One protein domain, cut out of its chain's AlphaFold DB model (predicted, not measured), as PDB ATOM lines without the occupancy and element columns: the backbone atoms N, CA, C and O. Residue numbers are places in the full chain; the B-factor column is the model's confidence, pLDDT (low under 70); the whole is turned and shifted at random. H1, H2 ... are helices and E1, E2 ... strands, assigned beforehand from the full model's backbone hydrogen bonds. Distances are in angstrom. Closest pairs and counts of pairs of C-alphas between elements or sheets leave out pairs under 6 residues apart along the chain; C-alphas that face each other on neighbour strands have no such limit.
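This is residues 4 to 58 of the 59 residues of an uncharacterized protein of marine metagenome (UniProt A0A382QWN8). A single long helix, H1, makes one end of this domain and a small three-stranded antiparallel sheet makes the other, with the short helix H3 between them, touching H1 and only grazing the sheet. The printed part goes from H1 through the short helix H2 into the sheet, and after E3 it folds back toward H1, with H3 near its end. The printed part has 55 residues, with three named helices and three named strands in the order H1 H2 E1 E2 E3 H3; the class is mixed, helices and strands, and the sheet has the order E1, E2, E3, all antiparallel. By its radius of gyration of the C-alphas, 11.5 A, it is compact, yet it is long for its width, with spans of 38 by 19 by 15 A.

H1, residues 4 to 18, is apart from H2, residues 21 to 24, although a tight link of two residues joins them. A tight link with no residue between them joins H2 to E1, residues 25 to 28. E1 and E2, residues 33 to 36, form a hairpin: they are antiparallel, with 150 degrees between their directions. The C-alphas of Val 27 and Ile 34 face each other at 4.5 A, and across the pair N 26 and O 35, as well as N 35 and O 26, are within hydrogen-bond range at 2.8 A. E2 and E3, residues 42 to 44, form the next hairpin, antiparallel at 140 degrees. The C-alphas of Ile 33 and Pro 44 face each other at 4.5 A, and N 34 and O 43 are within hydrogen-bond range at 2.8 A, as are N 43 and O 34. The three strands make a meander, each strand the antiparallel neighbour of the one before, in which E1 and E3 are the edge strands and E2 is the inner strand. H2 is not on the sheet, but only just, with 4 pairs of C-alphas within 10 A. H3, residues 53 to 57, touches H1; their closest C-alphas, those of Arg 12 and Glu 56, are 5.5 A apart. H3 only grazes the sheet, with its residues 53 to 55. H1 is not on the sheet and is apart from E1, E2 and E3; H2 and H3 are apart too. In H1 and H3 every O i to N i+4 pair is within hydrogen-bond range; H2 is too short for such a pair, and its one O i to N i+3 pair is within range.

H1 begins at C-alpha 4, at (43.509, 31.010, 36.041), and ends at C-alpha 18, at (32.156, 36.783, 19.333), 21.0 A away. H2 measures 5.9 A from first to last C-alpha. E1 measures 9.4 A, E2 9.9 A and E3 6.9 A. H3 measures 6.1 A and ends at C-alpha 57, at (39.470, 40.376, 32.585).

The outline is a rod, and the two C-alphas farthest apart, those of Glu 6 and Arg 30, are 38.3 A from each other. The C-alphas of Lys 4 and Gly 58, the first and last printed, are 9.5 A apart. The printed part has no cut and no long link; the link from E3 to H3, eight residues, is short but not tight. The mean pLDDT of the printed part is 72.1, and 23 residues are under 70, namely residues 4 to 23 and 56 to 58; the mean is 62 in H1 and 86 in E3.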
ATOM      1  N   LYS A   4      44.264  29.754  36.151       59.62
ATOM      2  CA  LYS A   4      43.509  31.010  36.041       59.62
ATOM      3  C   LYS A   4      43.876  31.816  34.791       59.62
ATOM      4  O   LYS A   4      42.983  32.385  34.174       59.62
ATOM      5  N   ASP A   5      45.146  31.835  34.396       58.53
ATOM      6  CA  ASP A   5      45.609  32.586  33.225       58.53
ATOM      7  C   ASP A   5      45.178  31.908  31.917       58.53
ATOM      8  O   ASP A   5      44.780  32.585  30.974       58.53
ATOM      9  N   GLU A   6      45.154  30.572  31.878       67.19
ATOM     10  CA  GLU A   6      44.616  29.793  30.749       67.19
ATOM     11  C   GLU A   6      43.106  29.988  30.566       67.19
ATOM     12  O   GLU A   6      42.621  30.146  29.440       67.19
ATOM     13  N   ALA A   7      42.357  30.014  31.672       63.19
ATOM     14  CA  ALA A   7      40.923  30.276  31.653       63.19
ATOM     15  C   ALA A   7      40.625  31.702  31.167       63.19
ATOM     16  O   ALA A   7      39.782  31.882  30.286       63.19
ATOM     17  N   LYS A   8      41.377  32.697  31.659       59.16
ATOM     18  CA  LYS A   8      41.298  34.083  31.176       59.16
ATOM     19  C   LYS A   8      41.648  34.195  29.698       59.16
ATOM     20  O   LYS A   8      40.933  34.853  28.952       59.16
ATOM     21  N   HIS A   9      42.702  33.520  29.247       64.31
ATOM     22  CA  HIS A   9      43.100  33.526  27.842       64.31
ATOM     23  C   HIS A   9      42.033  32.895  26.935       64.31
ATOM     24  O   HIS A   9      41.716  33.433  25.875       64.31
ATOM     25  N   SER A  10      41.414  31.804  27.382       65.75
ATOM     26  CA  SER A  10      40.330  31.133  26.658       65.75
ATOM     27  C   SER A  10      39.049  31.970  26.623       65.75
ATOM     28  O   SER A  10      38.401  32.055  25.579       65.75
ATOM     29  N   ALA A  11      38.693  32.617  27.737       61.69
ATOM     30  CA  ALA A  11      37.579  33.561  27.811       61.69
ATOM     31  C   ALA A  11      37.822  34.766  26.893       61.69
ATOM     32  O   ALA A  11      36.950  35.103  26.096       61.69
ATOM     33  N   ARG A  12      39.041  35.322  26.908       63.75
ATOM     34  CA  ARG A  12      39.479  36.398  26.014       63.75
ATOM     35  C   ARG A  12      39.400  35.996  24.544       63.75
ATOM     36  O   ARG A  12      38.879  36.769  23.754       63.75
ATOM     37  N   LEU A  13      39.858  34.797  24.174       64.12
ATOM     38  CA  LEU A  13      39.791  34.285  22.797       64.12
ATOM     39  C   LEU A  13      38.355  34.033  22.324       64.12
ATOM     40  O   LEU A  13      38.043  34.218  21.146       64.12
ATOM     41  N   ARG A  14      37.473  33.593  23.227       63.75
ATOM     42  CA  ARG A  14      36.041  33.433  22.941       63.75
ATOM     43  C   ARG A  14      35.371  34.789  22.777       63.75
ATOM     44  O   ARG A  14      34.723  34.989  21.757       63.75
ATOM     45  N   ALA A  15      35.602  35.711  23.710       59.94
ATOM     46  CA  ALA A  15      35.131  37.084  23.628       59.94
ATOM     47  C   ALA A  15      35.631  37.744  22.338       59.94
ATOM     48  O   ALA A  15      34.826  38.187  21.543       59.94
ATOM     49  N   SER A  16      36.920  37.695  22.008       60.38
ATOM     50  CA  SER A  16      37.435  38.280  20.761       60.38
ATOM     51  C   SER A  16      36.850  37.652  19.487       60.38
ATOM     52  O   SER A  16      36.811  38.306  18.452       60.38
ATOM     53  N   ARG A  17      36.407  36.387  19.537       60.97
ATOM     54  CA  ARG A  17      35.755  35.708  18.404       60.97
ATOM     55  C   ARG A  17      34.273  36.064  18.259       60.97
ATOM     56  O   ARG A  17      33.767  36.013  17.143       60.97
ATOM     57  N   THR A  18      33.583  36.408  19.346       56.19
ATOM     58  CA  THR A  18      32.156  36.783  19.333       56.19
ATOM     59  C   THR A  18      31.914  38.296  19.406       56.19
ATOM     60  O   THR A  18      30.853  38.766  18.998       56.19
ATOM     61  N   HIS A  19      32.890  39.077  19.871       56.50
ATOM     62  CA  HIS A  19      32.850  40.536  19.989       56.50
ATOM     63  C   HIS A  19      33.209  41.165  18.643       56.50
ATOM     64  O   HIS A  19      34.359  41.494  18.365       56.50
ATOM     65  N   GLN A  20      32.205  41.338  17.788       54.88
ATOM     66  CA  GLN A  20      32.326  42.041  16.507       54.88
ATOM     67  C   GLN A  20      32.454  43.569  16.692       54.88
ATOM     68  O   GLN A  20      31.615  44.339  16.221       54.88
ATOM     69  N   GLY A  21      33.496  44.028  17.392       55.50
ATOM     70  CA  GLY A  21      33.842  45.449  17.506       55.50
ATOM     71  C   GLY A  21      32.710  46.330  18.076       55.50
ATOM     72  O   GLY A  21      31.994  45.888  18.974       55.50
ATOM     73  N   PRO A  22      32.512  47.573  17.590       57.12
ATOM     74  CA  PRO A  22      31.548  48.525  18.162       57.12
ATOM     75  C   PRO A  22      30.085  48.045  18.161       57.12
ATOM     76  O   PRO A  22      29.285  48.562  18.936       57.12
ATOM     77  N   ASN A  23      29.740  47.026  17.363       58.72
ATOM     78  CA  ASN A  23      28.400  46.421  17.325       58.72
ATOM     79  C   ASN A  23      28.078  45.555  18.551       58.72
ATOM     80  O   ASN A  23      26.952  45.093  18.714       58.72
ATOM     81  N   HIS A  24      29.063  45.317  19.411       71.00
ATOM     82  CA  HIS A  24      28.908  44.582  20.658       71.00
ATOM     83  C   HIS A  24      28.192  45.391  21.760       71.00
ATOM     84  O   HIS A  24      27.640  44.821  22.707       71.00
ATOM     85  N   TRP A  25      28.208  46.720  21.651       76.31
ATOM     86  CA  TRP A  25      27.694  47.614  22.679       76.31
ATOM     87  C   TRP A  25      26.222  47.936  22.463       76.31
ATOM     88  O   TRP A  25      25.825  48.453  21.419       76.31
ATOM     89  N   HIS A  26      25.416  47.726  23.499       83.69
ATOM     90  CA  HIS A  26      24.093  48.316  23.584       83.69
ATOM     91  C   HIS A  26      24.197  49.693  24.249       83.69
ATOM     92  O   HIS A  26      24.572  49.800  25.413       83.69
ATOM     93  N   VAL A  27      23.900  50.763  23.513       81.00
ATOM     94  CA  VAL A  27      24.005  52.138  24.026       81.00
ATOM     95  C   VAL A  27      22.654  52.593  24.571       81.00
ATOM     96  O   VAL A  27      21.729  52.874  23.805       81.00
ATOM     97  N   GLU A  28      22.557  52.766  25.885       84.31
ATOM     98  CA  GLU A  28      21.396  53.384  26.519       84.31
ATOM     99  C   GLU A  28      21.573  54.909  26.575       84.31
ATOM    100  O   GLU A  28      22.144  55.483  27.507       84.31
ATOM    101  N   ARG A  29      21.053  55.589  25.547       78.38
ATOM    102  CA  ARG A  29      21.203  57.046  25.376       78.38
ATOM    103  C   ARG A  29      20.564  57.877  26.494       78.38
ATOM    104  O   ARG A  29      21.021  58.983  26.744       78.38
ATOM    105  N   ARG A  30      19.525  57.364  27.165       85.31
ATOM    106  CA  ARG A  30      18.870  58.062  28.290       85.31
ATOM    107  C   ARG A  30      19.755  58.128  29.532       85.31
ATOM    108  O   ARG A  30      19.702  59.111  30.260       85.31
ATOM    109  N   SER A  31      20.565  57.096  29.742       85.12
ATOM    110  CA  SER A  31      21.373  56.920  30.948       85.12
ATOM    111  C   SER A  31      22.846  57.276  30.731       85.12
ATOM    112  O   SER A  31      23.606  57.289  31.691       85.12
ATOM    113  N   ASN A  32      23.265  57.564  29.489       87.31
ATOM    114  CA  ASN A  32      24.675  57.723  29.107       87.31
ATOM    115  C   ASN A  32      25.534  56.498  29.488       87.31
ATOM    116  O   ASN A  32      26.694  56.622  29.888       87.31
ATOM    117  N   ILE A  33      24.962  55.300  29.342       89.06
ATOM    118  CA  ILE A  33      25.610  54.022  29.656       89.06
ATOM    119  C   ILE A  33      25.697  53.178  28.381       89.06
ATOM    120  O   ILE A  33      24.764  53.117  27.584       89.06
ATOM    121  N   ILE A  34      26.831  52.516  28.200       87.38
ATOM    122  CA  ILE A  34      27.048  51.419  27.261       87.38
ATOM    123  C   ILE A  34      27.022  50.108  28.033       87.38
ATOM    124  O   ILE A  34      27.670  49.959  29.068       87.38
ATOM    125  N   ILE A  35      26.256  49.161  27.521       84.31
ATOM    126  CA  ILE A  35      26.072  47.843  28.104       84.31
ATOM    127  C   ILE A  35      26.731  46.834  27.174       84.31
ATOM    128  O   ILE A  35      26.485  46.819  25.967       84.31
ATOM    129  N   CYS A  36      27.594  46.003  27.739       80.44
ATOM    130  CA  CYS A  36      28.178  44.863  27.051       80.44
ATOM    131  C   CYS A  36      27.072  43.856  26.707       80.44
ATOM    132  O   CYS A  36      26.438  43.320  27.611       80.44
ATOM    133  N   GLY A  37      26.867  43.530  25.429       74.62
ATOM    134  CA  GLY A  37      25.860  42.536  25.031       74.62
ATOM    135  C   GLY A  37      26.177  41.085  25.434       74.62
ATOM    136  O   GLY A  37      25.385  40.198  25.148       74.62
ATOM    137  N   ASN A  38      27.338  40.827  26.050       73.62
ATOM    138  CA  ASN A  38      27.809  39.481  26.398       73.62
ATOM    139  C   ASN A  38      27.794  39.208  27.909       73.62
ATOM    140  O   ASN A  38      27.310  38.164  28.323       73.62
ATOM    141  N   CYS A  39      28.335  40.116  28.726       75.56
ATOM    142  CA  CYS A  39      28.349  39.983  30.188       75.56
ATOM    143  C   CYS A  39      27.468  41.019  30.900       75.56
ATOM    144  O   CYS A  39      27.538  41.142  32.118       75.56
ATOM    145  N   GLU A  40      26.692  41.810  30.148       79.62
ATOM    146  CA  GLU A  40      25.787  42.847  30.670       79.62
ATOM    147  C   GLU A  40      26.479  43.926  31.524       79.62
ATOM    148  O   GLU A  40      25.829  44.727  32.201       79.62
ATOM    149  N   ALA A  41      27.813  43.999  31.456       82.00
ATOM    150  CA  ALA A  41      28.602  45.013  32.132       82.00
ATOM    151  C   ALA A  41      28.185  46.413  31.681       82.00
ATOM    152  O   ALA A  41      28.137  46.713  30.486       82.00
ATOM    153  N   LYS A  42      27.922  47.279  32.661       86.56
ATOM    154  CA  LYS A  42      27.497  48.663  32.458       86.56
ATOM    155  C   LYS A  42      28.699  49.578  32.588       86.56
ATOM    156  O   LYS A  42      29.337  49.631  33.637       86.56
ATOM    157  N   ILE A  43      28.998  50.311  31.527       84.94
ATOM    158  CA  ILE A  43      30.134  51.222  31.462       84.94
ATOM    159  C   ILE A  43      29.614  52.596  31.038       84.94
ATOM    160  O   ILE A  43      28.690  52.686  30.236       84.94
ATOM    161  N   PRO A  44      30.157  53.699  31.554       87.38
ATOM    162  CA  PRO A  44      29.770  55.013  31.064       87.38
ATOM    163  C   PRO A  44      30.213  55.259  29.615       87.38
ATOM    164  O   PRO A  44      31.332  54.901  29.243       87.38
ATOM    165  N   VAL A  45      29.395  55.943  28.809       82.88
ATOM    166  CA  VAL A  45      29.709  56.225  27.386       82.88
ATOM    167  C   VAL A  45      31.011  57.006  27.188       82.88
ATOM    168  O   VAL A  45      31.709  56.787  26.204       82.88
ATOM    169  N   TRP A  46      31.395  57.868  28.135       82.31
ATOM    170  CA  TRP A  46      32.627  58.666  28.046       82.31
ATOM    171  C   TRP A  46      33.911  57.853  28.238       82.31
ATOM    172  O   TRP A  46      34.984  58.323  27.870       82.31
ATOM    173  N   LYS A  47      33.832  56.635  28.792       83.00
ATOM    174  CA  LYS A  47      34.978  55.710  28.808       83.00
ATOM    175  C   LYS A  47      35.306  55.197  27.405       83.00
ATOM    176  O   LYS A  47      36.446  54.797  27.199       83.00
ATOM    177  N   ASN A  48      34.319  55.183  26.498       74.50
ATOM    178  CA  ASN A  48      34.393  54.726  25.106       74.50
ATOM    179  C   ASN A  48      35.401  53.580  24.866       74.50
ATOM    180  O   ASN A  48      36.334  53.726  24.070       74.50
ATOM    181  N   PRO A  49      35.286  52.462  25.603       76.44
ATOM    182  CA  PRO A  49      36.246  51.388  25.494       76.44
ATOM    183  C   PRO A  49      36.049  50.659  24.161       76.44
ATOM    184  O   PRO A  49      34.932  50.346  23.749       76.44
ATOM    185  N   GLN A  50      37.157  50.369  23.482       72.06
ATOM    186  CA  GLN A  50      37.133  49.666  22.197       72.06
ATOM    187  C   GLN A  50      36.708  48.191  22.355       72.06
ATOM    188  O   GLN A  50      36.133  47.615  21.433       72.06
ATOM    189  N   TYR A  51      36.920  47.622  23.549       72.25
ATOM    190  CA  TYR A  51      36.564  46.256  23.950       72.25
ATOM    191  C   TYR A  51      35.960  46.255  25.355       72.25
ATOM    192  O   TYR A  51      36.188  47.187  26.125       72.25
ATOM    193  N   CYS A  52      35.175  45.235  25.713       77.38
ATOM    194  CA  CYS A  52      34.614  45.162  27.059       77.38
ATOM    195  C   CYS A  52      35.683  44.766  28.095       77.38
ATOM    196  O   CYS A  52      36.140  43.624  28.053       77.38
ATOM    197  N   PRO A  53      36.040  45.643  29.058       74.56
ATOM    198  CA  PRO A  53      37.078  45.362  30.048       74.56
ATOM    199  C   PRO A  53      36.735  44.175  30.955       74.56
ATOM    200  O   PRO A  53      37.610  43.374  31.247       74.56
ATOM    201  N   GLU A  54      35.467  43.996  31.341       74.56
ATOM    202  CA  GLU A  54      35.050  42.842  32.159       74.56
ATOM    203  C   GLU A  54      35.207  41.519  31.383       74.56
ATOM    204  O   GLU A  54      35.653  40.512  31.932       74.56
ATOM    205  N   CYS A  55      34.924  41.532  30.073       70.94
ATOM    206  CA  CYS A  55      35.179  40.379  29.205       70.94
ATOM    207  C   CYS A  55      36.680  40.137  28.982       70.94
ATOM    208  O   CYS A  55      37.092  38.983  28.858       70.94
ATOM    209  N   GLU A  56      37.501  41.190  28.927       68.94
ATOM    210  CA  GLU A  56      38.961  41.059  28.836       68.94
ATOM    211  C   GLU A  56      39.579  40.518  30.130       68.94
ATOM    212  O   GLU A  56      40.518  39.720  30.077       68.94
ATOM    213  N   GLU A  57      39.040  40.901  31.288       66.19
ATOM    214  CA  GLU A  57      39.470  40.376  32.585       66.19
ATOM    215  C   GLU A  57      38.970  38.947  32.855       66.19
ATOM    216  O   GLU A  57      39.544  38.257  33.708       66.19
ATOM    217  N   GLY A  58      37.971  38.478  32.094       58.69
ATOM    218  CA  GLY A  58      37.380  37.145  32.215       58.69
ATOM    219  C   GLY A  58      36.521  36.993  33.469       58.69
ATOM    220  O   GLY A  58      36.594  35.950  34.123       58.69
TER     221      GLY A  58